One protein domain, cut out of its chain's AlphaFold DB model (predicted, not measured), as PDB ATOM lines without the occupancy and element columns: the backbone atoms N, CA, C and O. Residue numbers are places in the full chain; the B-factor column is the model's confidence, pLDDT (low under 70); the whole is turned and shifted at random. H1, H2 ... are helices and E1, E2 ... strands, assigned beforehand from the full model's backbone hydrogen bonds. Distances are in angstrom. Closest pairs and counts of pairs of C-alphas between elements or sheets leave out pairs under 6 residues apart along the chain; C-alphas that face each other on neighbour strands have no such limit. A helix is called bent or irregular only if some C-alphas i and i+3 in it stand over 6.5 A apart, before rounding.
ATOM      1  N   LEU A  27     -17.442  -2.469 -55.257       92.94
ATOM      2  CA  LEU A  27     -16.180  -3.127 -55.607       92.94
ATOM      3  C   LEU A  27     -15.021  -2.620 -54.740       92.94
ATOM      4  O   LEU A  27     -14.251  -3.424 -54.225       92.94
ATOM      5  N   SER A  28     -14.927  -1.304 -54.535       95.94
ATOM      6  CA  SER A  28     -13.912  -0.716 -53.652       95.94
ATOM      7  C   SER A  28     -14.163  -1.032 -52.177       95.94
ATOM      8  O   SER A  28     -13.210  -1.242 -51.436       95.94
ATOM      9  N   GLU A  29     -15.430  -1.138 -51.765       95.75
ATOM     10  CA  GLU A  29     -15.814  -1.491 -50.392       95.75
ATOM     11  C   GLU A  29     -15.440  -2.942 -50.056       95.75
ATOM     12  O   GLU A  29     -14.913  -3.221 -48.980       95.75
ATOM     13  N   ARG A  30     -15.666  -3.875 -50.991       94.75
ATOM     14  CA  ARG A  30     -15.241  -5.278 -50.861       94.75
ATOM     15  C   ARG A  30     -13.731  -5.435 -50.917       94.75
ATOM     16  O   ARG A  30     -13.176  -6.221 -50.159       94.75
ATOM     17  N   LEU A  31     -13.071  -4.692 -51.806       95.25
ATOM     18  CA  LEU A  31     -11.615  -4.708 -51.893       95.25
ATOM     19  C   LEU A  31     -10.998  -4.241 -50.574       95.25
ATOM     20  O   LEU A  31     -10.124  -4.921 -50.051       95.25
ATOM     21  N   LEU A  32     -11.502  -3.138 -50.010       96.12
ATOM     22  CA  LEU A  32     -11.063  -2.653 -48.707       96.12
ATOM     23  C   LEU A  32     -11.322  -3.690 -47.608       96.12
ATOM     24  O   LEU A  32     -10.415  -3.982 -46.838       96.12
ATOM     25  N   ALA A  33     -12.518  -4.286 -47.563       96.00
ATOM     26  CA  ALA A  33     -12.837  -5.325 -46.585       96.00
ATOM     27  C   ALA A  33     -11.861  -6.507 -46.649       96.00
ATOM     28  O   ALA A  33     -11.323  -6.922 -45.626       96.00
ATOM     29  N   HIS A  34     -11.576  -6.992 -47.857       95.25
ATOM     30  CA  HIS A  34     -10.628  -8.076 -48.092       95.25
ATOM     31  C   HIS A  34      -9.195  -7.687 -47.702       95.25
ATOM     32  O   HIS A  34      -8.491  -8.473 -47.077       95.25
ATOM     33  N   THR A  35      -8.755  -6.464 -48.020       95.25
ATOM     34  CA  THR A  35      -7.442  -5.949 -47.596       95.25
ATOM     35  C   THR A  35      -7.316  -5.862 -46.073       95.25
ATOM     36  O   THR A  35      -6.225  -6.051 -45.549       95.25
ATOM     37  N   LEU A  36      -8.421  -5.614 -45.369       95.19
ATOM     38  CA  LEU A  36      -8.484  -5.589 -43.905       95.19
ATOM     39  C   LEU A  36      -8.654  -6.987 -43.275       95.19
ATOM     40  O   LEU A  36      -8.739  -7.086 -42.055       95.19
ATOM     41  N   GLY A  37      -8.702  -8.057 -44.077       95.44
ATOM     42  CA  GLY A  37      -8.797  -9.439 -43.596       95.44
ATOM     43  C   GLY A  37     -10.217  -9.936 -43.304       95.44
ATOM     44  O   GLY A  37     -10.369 -10.982 -42.678       95.44
ATOM     45  N   TYR A  38     -11.258  -9.224 -43.745       95.50
ATOM     46  CA  TYR A  38     -12.645  -9.675 -43.594       95.50
ATOM     47  C   TYR A  38     -13.065 -10.679 -44.692       95.50
ATOM     48  O   TYR A  38     -12.469 -10.693 -45.776       95.50
ATOM     49  N   PRO A  39     -14.115 -11.496 -44.459       94.44
ATOM     50  CA  PRO A  39     -14.643 -12.436 -45.448       94.44
ATOM     51  C   PRO A  39     -15.045 -11.766 -46.770       94.44
ATOM     52  O   PRO A  39     -15.496 -10.623 -46.797       94.44
ATOM     53  N   LEU A  40     -14.958 -12.501 -47.886       91.81
ATOM     54  CA  LEU A  40     -15.230 -11.974 -49.237       91.81
ATOM     55  C   LEU A  40     -16.672 -11.483 -49.443       91.81
ATOM     56  O   LEU A  40     -16.933 -10.661 -50.328       91.81
ATOM     57  N   SER A  41     -17.620 -11.999 -48.660       91.62
ATOM     58  CA  SER A  41     -19.009 -11.536 -48.669       91.62
ATOM     59  C   SER A  41     -19.206 -10.185 -47.985       91.62
ATOM     60  O   SER A  41     -20.225  -9.536 -48.248       91.62
ATOM     61  N   TRP A  42     -18.267  -9.757 -47.140       94.06
ATOM     62  CA  TRP A  42     -18.342  -8.514 -46.383       94.06
ATOM     63  C   TRP A  42     -17.895  -7.326 -47.233       94.06
ATOM     64  O   TRP A  42     -17.249  -7.465 -48.272       94.06
ATOM     65  N   HIS A  43     -18.264  -6.126 -46.801       95.12
ATOM     66  CA  HIS A  43     -17.797  -4.893 -47.425       95.12
ATOM     67  C   HIS A  43     -17.650  -3.785 -46.378       95.12
ATOM     68  O   HIS A  43     -18.363  -3.768 -45.374       95.12
ATOM     69  N   VAL A  44     -16.698  -2.878 -46.604       96.06
ATOM     70  CA  VAL A  44     -16.382  -1.771 -45.696       96.06
ATOM     71  C   VAL A  44     -16.613  -0.456 -46.420       96.06
ATOM     72  O   VAL A  44     -15.990  -0.198 -47.447       96.06
ATOM     73  N   ILE A  45     -17.491   0.383 -45.876       95.81
ATOM     74  CA  ILE A  45     -17.698   1.750 -46.351       95.81
ATOM     75  C   ILE A  45     -16.806   2.675 -45.533       95.81
ATOM     76  O   ILE A  45     -17.101   2.956 -44.369       95.81
ATOM     77  N   ARG A  46     -15.744   3.179 -46.162       96.62
ATOM     78  CA  ARG A  46     -14.841   4.165 -45.564       96.62
ATOM     79  C   ARG A  46     -15.266   5.574 -45.933       96.62
ATOM     80  O   ARG A  46     -15.283   5.938 -47.109       96.62
ATOM     81  N   THR A  47     -15.561   6.371 -44.914       95.81
ATOM     82  CA  THR A  47     -15.765   7.818 -45.045       95.81
ATOM     83  C   THR A  47     -14.506   8.520 -44.562       95.81
ATOM     84  O   THR A  47     -14.031   8.225 -43.472       95.81
ATOM     85  N   VAL A  48     -13.954   9.418 -45.375       95.12
ATOM     86  CA  VAL A  48     -12.748  10.189 -45.042       95.12
ATOM     87  C   VAL A  48     -13.165  11.634 -44.809       95.12
ATOM     88  O   VAL A  48     -13.717  12.263 -45.713       95.12
ATOM     89  N   GLU A  49     -12.930  12.143 -43.603       92.75
ATOM     90  CA  GLU A  49     -13.240  13.529 -43.226       92.75
ATOM     91  C   GLU A  49     -12.032  14.449 -43.441       92.75
ATOM     92  O   GLU A  49     -12.185  15.596 -43.862       92.75
ATOM     93  N   SER A  50     -10.821  13.938 -43.203       91.19
ATOM     94  CA  SER A  50      -9.549  14.617 -43.474       91.19
ATOM     95  C   SER A  50      -8.459  13.599 -43.827       91.19
ATOM     96  O   SER A  50      -8.680  12.398 -43.705       91.19
ATOM     97  N   ASP A  51      -7.265  14.049 -44.230       82.94
ATOM     98  CA  ASP A  51      -6.172  13.150 -44.645       82.94
ATOM     99  C   ASP A  51      -5.724  12.155 -43.541       82.94
ATOM    100  O   ASP A  51      -5.045  11.177 -43.851       82.94
ATOM    101  N   ARG A  52      -6.126  12.359 -42.273       81.69
ATOM    102  CA  ARG A  52      -5.830  11.461 -41.137       81.69
ATOM    103  C   ARG A  52      -7.059  10.946 -40.378       81.69
ATOM    104  O   ARG A  52      -6.915  10.048 -39.556       81.69
ATOM    105  N   ILE A  53      -8.252  11.485 -40.638       87.69
ATOM    106  CA  ILE A  53      -9.484  11.111 -39.927       87.69
ATOM    107  C   ILE A  53     -10.420  10.404 -40.899       87.69
ATOM    108  O   ILE A  53     -10.865  10.983 -41.896       87.69
ATOM    109  N   TYR A  54     -10.737   9.154 -40.583       93.50
ATOM    110  CA  TYR A  54     -11.694   8.346 -41.321       93.50
ATOM    111  C   TYR A  54     -12.538   7.506 -40.365       93.50
ATOM    112  O   TYR A  54     -12.150   7.241 -39.231       93.50
ATOM    113  N   SER A  55     -13.697   7.080 -40.849       93.81
ATOM    114  CA  SER A  55     -14.591   6.162 -40.148       93.81
ATOM    115  C   SER A  55     -14.995   5.033 -41.086       93.81
ATOM    116  O   SER A  55     -15.420   5.301 -42.220       93.81
ATOM    117  N   ASP A  56     -14.939   3.803 -40.592       95.81
ATOM    118  CA  ASP A  56     -15.328   2.613 -41.336       95.81
ATOM    119  C   ASP A  56     -16.661   2.071 -40.817       95.81
ATOM    120  O   ASP A  56     -16.878   1.912 -39.617       95.81
ATOM    121  N   ARG A  57     -17.567   1.771 -41.749       93.94
ATOM    122  CA  ARG A  57     -18.766   0.970 -41.493       93.94
ATOM    123  C   ARG A  57     -18.591  -0.384 -42.152       93.94
ATOM    124  O   ARG A  57     -18.510  -0.459 -43.377       93.94
ATOM    125  N   ILE A  58     -18.527  -1.437 -41.349       94.12
ATOM    126  CA  ILE A  58     -18.277  -2.804 -41.806       94.12
ATOM    127  C   ILE A  58     -19.600  -3.565 -41.836       94.12
ATOM    128  O   ILE A  58     -20.299  -3.624 -40.832       94.12
ATOM    129  N   TYR A  59     -19.945  -4.153 -42.976       92.12
ATOM    130  CA  TYR A  59     -21.203  -4.870 -43.176       92.12
ATOM    131  C   TYR A  59     -20.943  -6.369 -43.350       92.12
ATOM    132  O   TYR A  59     -20.221  -6.767 -44.274       92.12
ATOM    133  N   ALA A  60     -21.578  -7.201 -42.520       90.94
ATOM    134  CA  ALA A  60     -21.450  -8.659 -42.558       90.94
ATOM    135  C   ALA A  60     -22.320  -9.298 -43.652       90.94
ATOM    136  O   ALA A  60     -23.326  -9.963 -43.399       90.94
ATOM    137  N   GLY A  61     -21.952  -9.053 -44.909       85.75
ATOM    138  CA  GLY A  61     -22.639  -9.580 -46.084       85.75
ATOM    139  C   GLY A  61     -23.031  -8.490 -47.079       85.75
ATOM    140  O   GLY A  61     -22.359  -7.474 -47.223       85.75
ATOM    141  N   ASN A  62     -24.128  -8.699 -47.810       77.00
ATOM    142  CA  ASN A  62     -24.602  -7.760 -48.832       77.00
ATOM    143  C   ASN A  62     -25.503  -6.672 -48.219       77.00
ATOM    144  O   ASN A  62     -26.540  -7.008 -47.654       77.00
ATOM    145  N   SER A  63     -25.171  -5.391 -48.414       66.81
ATOM    146  CA  SER A  63     -25.898  -4.229 -47.864       66.81
ATOM    147  C   SER A  63     -27.344  -4.098 -48.335       66.81
ATOM    148  O   SER A  63     -28.144  -3.429 -47.687       66.81
ATOM    149  N   GLY A  64     -27.715  -4.744 -49.445       68.88
ATOM    150  CA  GLY A  64     -29.110  -4.810 -49.894       68.88
ATOM    151  C   GLY A  64     -29.992  -5.746 -49.059       68.88
ATOM    152  O   GLY A  64     -31.209  -5.778 -49.246       68.88
ATOM    153  N   LYS A  65     -29.397  -6.534 -48.162       67.44
ATOM    154  CA  LYS A  65     -30.088  -7.386 -47.194       67.44
ATOM    155  C   LYS A  65     -29.853  -6.773 -45.814       67.44
ATOM    156  O   LYS A  65     -28.812  -6.168 -45.598       67.44
ATOM    157  N   ARG A  66     -30.820  -6.877 -44.900       71.00
ATOM    158  CA  ARG A  66     -30.639  -6.449 -43.502       71.00
ATOM    159  C   ARG A  66     -29.488  -7.264 -42.905       71.00
ATOM    160  O   ARG A  66     -29.713  -8.405 -42.528       71.00
ATOM    161  N   VAL A  67     -28.279  -6.714 -42.942       83.56
ATOM    162  CA  VAL A  67     -27.053  -7.344 -42.451       83.56
ATOM    163  C   VAL A  67     -26.529  -6.578 -41.246       83.56
ATOM    164  O   VAL A  67     -26.770  -5.374 -41.133       83.56
ATOM    165  N   ASP A  68     -25.795  -7.271 -40.387       84.62
ATOM    166  CA  ASP A  68     -25.139  -6.704 -39.224       84.62
ATOM    167  C   ASP A  68     -24.112  -5.665 -39.671       84.62
ATOM    168  O   ASP A  68     -23.403  -5.839 -40.673       84.62
ATOM    169  N   VAL A  69     -24.058  -4.566 -38.921       88.75
ATOM    170  CA  VAL A  69     -23.182  -3.427 -39.194       88.75
ATOM    171  C   VAL A  69     -22.324  -3.169 -37.970       88.75
ATOM    172  O   VAL A  69     -22.841  -2.960 -36.877       88.75
ATOM    173  N   TYR A  70     -21.017  -3.125 -38.177       89.00
ATOM    174  CA  TYR A  70     -20.025  -2.869 -37.148       89.00
ATOM    175  C   TYR A  70     -19.355  -1.519 -37.405       89.00
ATOM    176  O   TYR A  70     -19.063  -1.159 -38.548       89.00
ATOM    177  N   PHE A  71     -19.088  -0.787 -36.327       89.44
ATOM    178  CA  PHE A  71     -18.323   0.470 -36.338       89.44
ATOM    179  C   PHE A  71     -16.946   0.311 -35.679       89.44
ATOM    180  O   PHE A  71     -16.101   1.194 -35.772       89.44
ATOM    181  N   ASN A  72     -16.723  -0.822 -35.007       87.19
ATOM    182  CA  ASN A  72     -15.476  -1.173 -34.347       87.19
ATOM    183  C   ASN A  72     -14.852  -2.380 -35.062       87.19
ATOM    184  O   ASN A  72     -15.495  -3.424 -35.199       87.19
ATOM    185  N   HIS A  73     -13.597  -2.238 -35.495       90.81
ATOM    186  CA  HIS A  73     -12.872  -3.295 -36.199       90.81
ATOM    187  C   HIS A  73     -12.659  -4.547 -35.343       90.81
ATOM    188  O   HIS A  73     -12.761  -5.645 -35.869       90.81
ATOM    189  N   VAL A  74     -12.431  -4.417 -34.034       86.81
ATOM    190  CA  VAL A  74     -12.225  -5.559 -33.125       86.81
ATOM    191  C   VAL A  74     -13.486  -6.425 -33.050       86.81
ATOM    192  O   VAL A  74     -13.422  -7.649 -33.189       86.81
ATOM    193  N   ALA A  75     -14.654  -5.791 -32.906       85.50
ATOM    194  CA  ALA A  75     -15.938  -6.493 -32.893       85.50
ATOM    195  C   ALA A  75     -16.227  -7.157 -34.248       85.50
ATOM    196  O   ALA A  75     -16.598  -8.331 -34.302       85.50
ATOM    197  N   ALA A  76     -15.991  -6.424 -35.341       90.75
ATOM    198  CA  ALA A  76     -16.135  -6.939 -36.697       90.75
ATOM    199  C   ALA A  76     -15.219  -8.147 -36.947       90.75
ATOM    200  O   ALA A  76     -15.657  -9.142 -37.514       90.75
ATOM    201  N   TYR A  77     -13.970  -8.086 -36.485       91.31
ATOM    202  CA  TYR A  77     -12.990  -9.153 -36.654       91.31
ATOM    203  C   TYR A  77     -13.368 -10.401 -35.851       91.31
ATOM    204  O   TYR A  77     -13.348 -11.512 -36.373       91.31
ATOM    205  N   THR A  78     -13.828 -10.221 -34.613       86.12
ATOM    206  CA  THR A  78     -14.324 -11.322 -33.772       86.12
ATOM    207  C   THR A  78     -15.511 -12.042 -34.419       86.12
ATOM    208  O   THR A  78     -15.590 -13.271 -34.393       86.12
ATOM    209  N   ALA A  79     -16.432 -11.289 -35.027       87.00
ATOM    210  CA  ALA A  79     -17.544 -11.858 -35.783       87.00
ATOM    211  C   ALA A  79     -17.071 -12.534 -37.082       87.00
ATOM    212  O   ALA A  79     -17.528 -13.631 -37.406       87.00
ATOM    213  N   ALA A  80     -16.111 -11.934 -37.788       90.75
ATOM    214  CA  ALA A  80     -15.505 -12.498 -38.989       90.75
ATOM    215  C   ALA A  80     -14.796 -13.839 -38.734       90.75
ATOM    216  O   ALA A  80     -14.903 -14.735 -39.564       90.75
ATOM    217  N   LEU A  81     -14.140 -14.025 -37.582       89.25
ATOM    218  CA  LEU A  81     -13.509 -15.301 -37.210       89.25
ATOM    219  C   LEU A  81     -14.517 -16.451 -37.067       89.25
ATOM    220  O   LEU A  81     -14.178 -17.611 -37.295       89.25
ATOM    221  N   LYS A  82     -15.765 -16.140 -36.701       85.94
ATOM    222  CA  LYS A  82     -16.860 -17.117 -36.591       85.94
ATOM    223  C   LYS A  82     -17.618 -17.298 -37.909       85.94
ATOM    224  O   LYS A  82     -18.461 -18.191 -38.008       85.94
ATOM    225  N   TRP A  83     -17.343 -16.461 -38.909       85.69
ATOM    226  CA  TRP A  83     -18.073 -16.432 -40.167       85.69
ATOM    227  C   TRP A  83     -17.698 -17.610 -41.065       85.69
ATOM    228  O   TRP A  83     -16.533 -17.826 -41.398       85.69
TER     229      TRP A  83
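This is residues 27 to 83 of the 401 residues of the protein "Hypothetical protein" of Eucampia antarctica (UniProt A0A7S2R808). A hairpin of two antiparallel strands, E1 and E2, lies between two helices: H1 crosses it on the E1 side, and H2 starts near E2 on the other side with its residues 73 to 77 and runs on past the end of that strand. The turn of the hairpin, residues 49 to 53, lies at one end of the longest axis and the last residues of H2 at the other, while the long loop of residues 60 to 72 swings out and folds back to E2, where residues 69 to 70 pair with residues 58 to 59. The printed part has 57 residues, with two named helices and two named strands in the order H1, E1, E2, H2, and its class is mixed, helices and strands. The sheet has the order E1 - E2. The whole is compact, with a radius of gyration of the C-alphas of 10.9 A, and rounded, its C-alphas spanning 32 by 23 by 20 A.

The printed part begins with H1, residues 27 to 35, and a short link of 7 residues joins it to E1, residues 43 to 48. H1 and E1 have 12 pairs of C-alphas within 8 A, the closest being those of Arg 30 and His 43, 4.3 A apart. E1 and E2, residues 54 to 59, form a hairpin with a tight link of 5 residues. They are antiparallel, with 162 degrees between their N-to-C directions. The C-alphas of Val 48 and Tyr 54 face each other at 4.3 A near the turn, and those of His 43 and Tyr 59 face each other at 5.4 A at the other end. Across the pair, N 45 and O 57 are 2.8 A apart and N 59 and O 43 are 2.9 A apart, both within hydrogen-bond range. H1 has 1 pair of C-alphas within 8 A of E2, those of Ala 33 and Ile 58, 7.7 A apart. A long link of 13 residues leads from E2 to H2, residues 73 to 82. Within it, residues 69 to 70 pair antiparallel with residues 58 to 59 of E2. E2 and H2 have 2 pairs of C-alphas within 8 A, the closest being those of Ile 58 and Ala 76, 6.9 A apart. H2 is apart from H1 and from E1. In H1 every O i to N i+4 pair is within hydrogen-bond range, and in H2 5 of 6 are.

H1 runs from Leu 27, with its C-alpha at (-16.180, -3.127, -55.607), to Thr 35, over 12.2 A. E1 runs from His 43, with its C-alpha at (-17.797, -4.893, -47.425), to Val 48, over 16.1 A. E2 runs back from Tyr 54 to Tyr 59, over 16.4 A. H2, the longest helix by residues, runs from His 73 to Lys 82 over 14.4 A, and its last C-alpha is at (-16.860, -17.117, -36.591). Neither helix is bent or irregular.

The two C-alphas farthest apart are those of Ser 50 and Lys 82, at 33.3 A. The C-alphas of the first and last printed residues, Leu 27 and Trp 83, are 20.5 A apart. The printed part has no cut. The long link, residues 60 to 72, holds no named element, and its C-alphas lie 7 to 15 A from the mean of the C-alphas. The mean pLDDT of the printed part is 89.6, and the model's confidence is low, under 70, at residues 63 to 65 in that link.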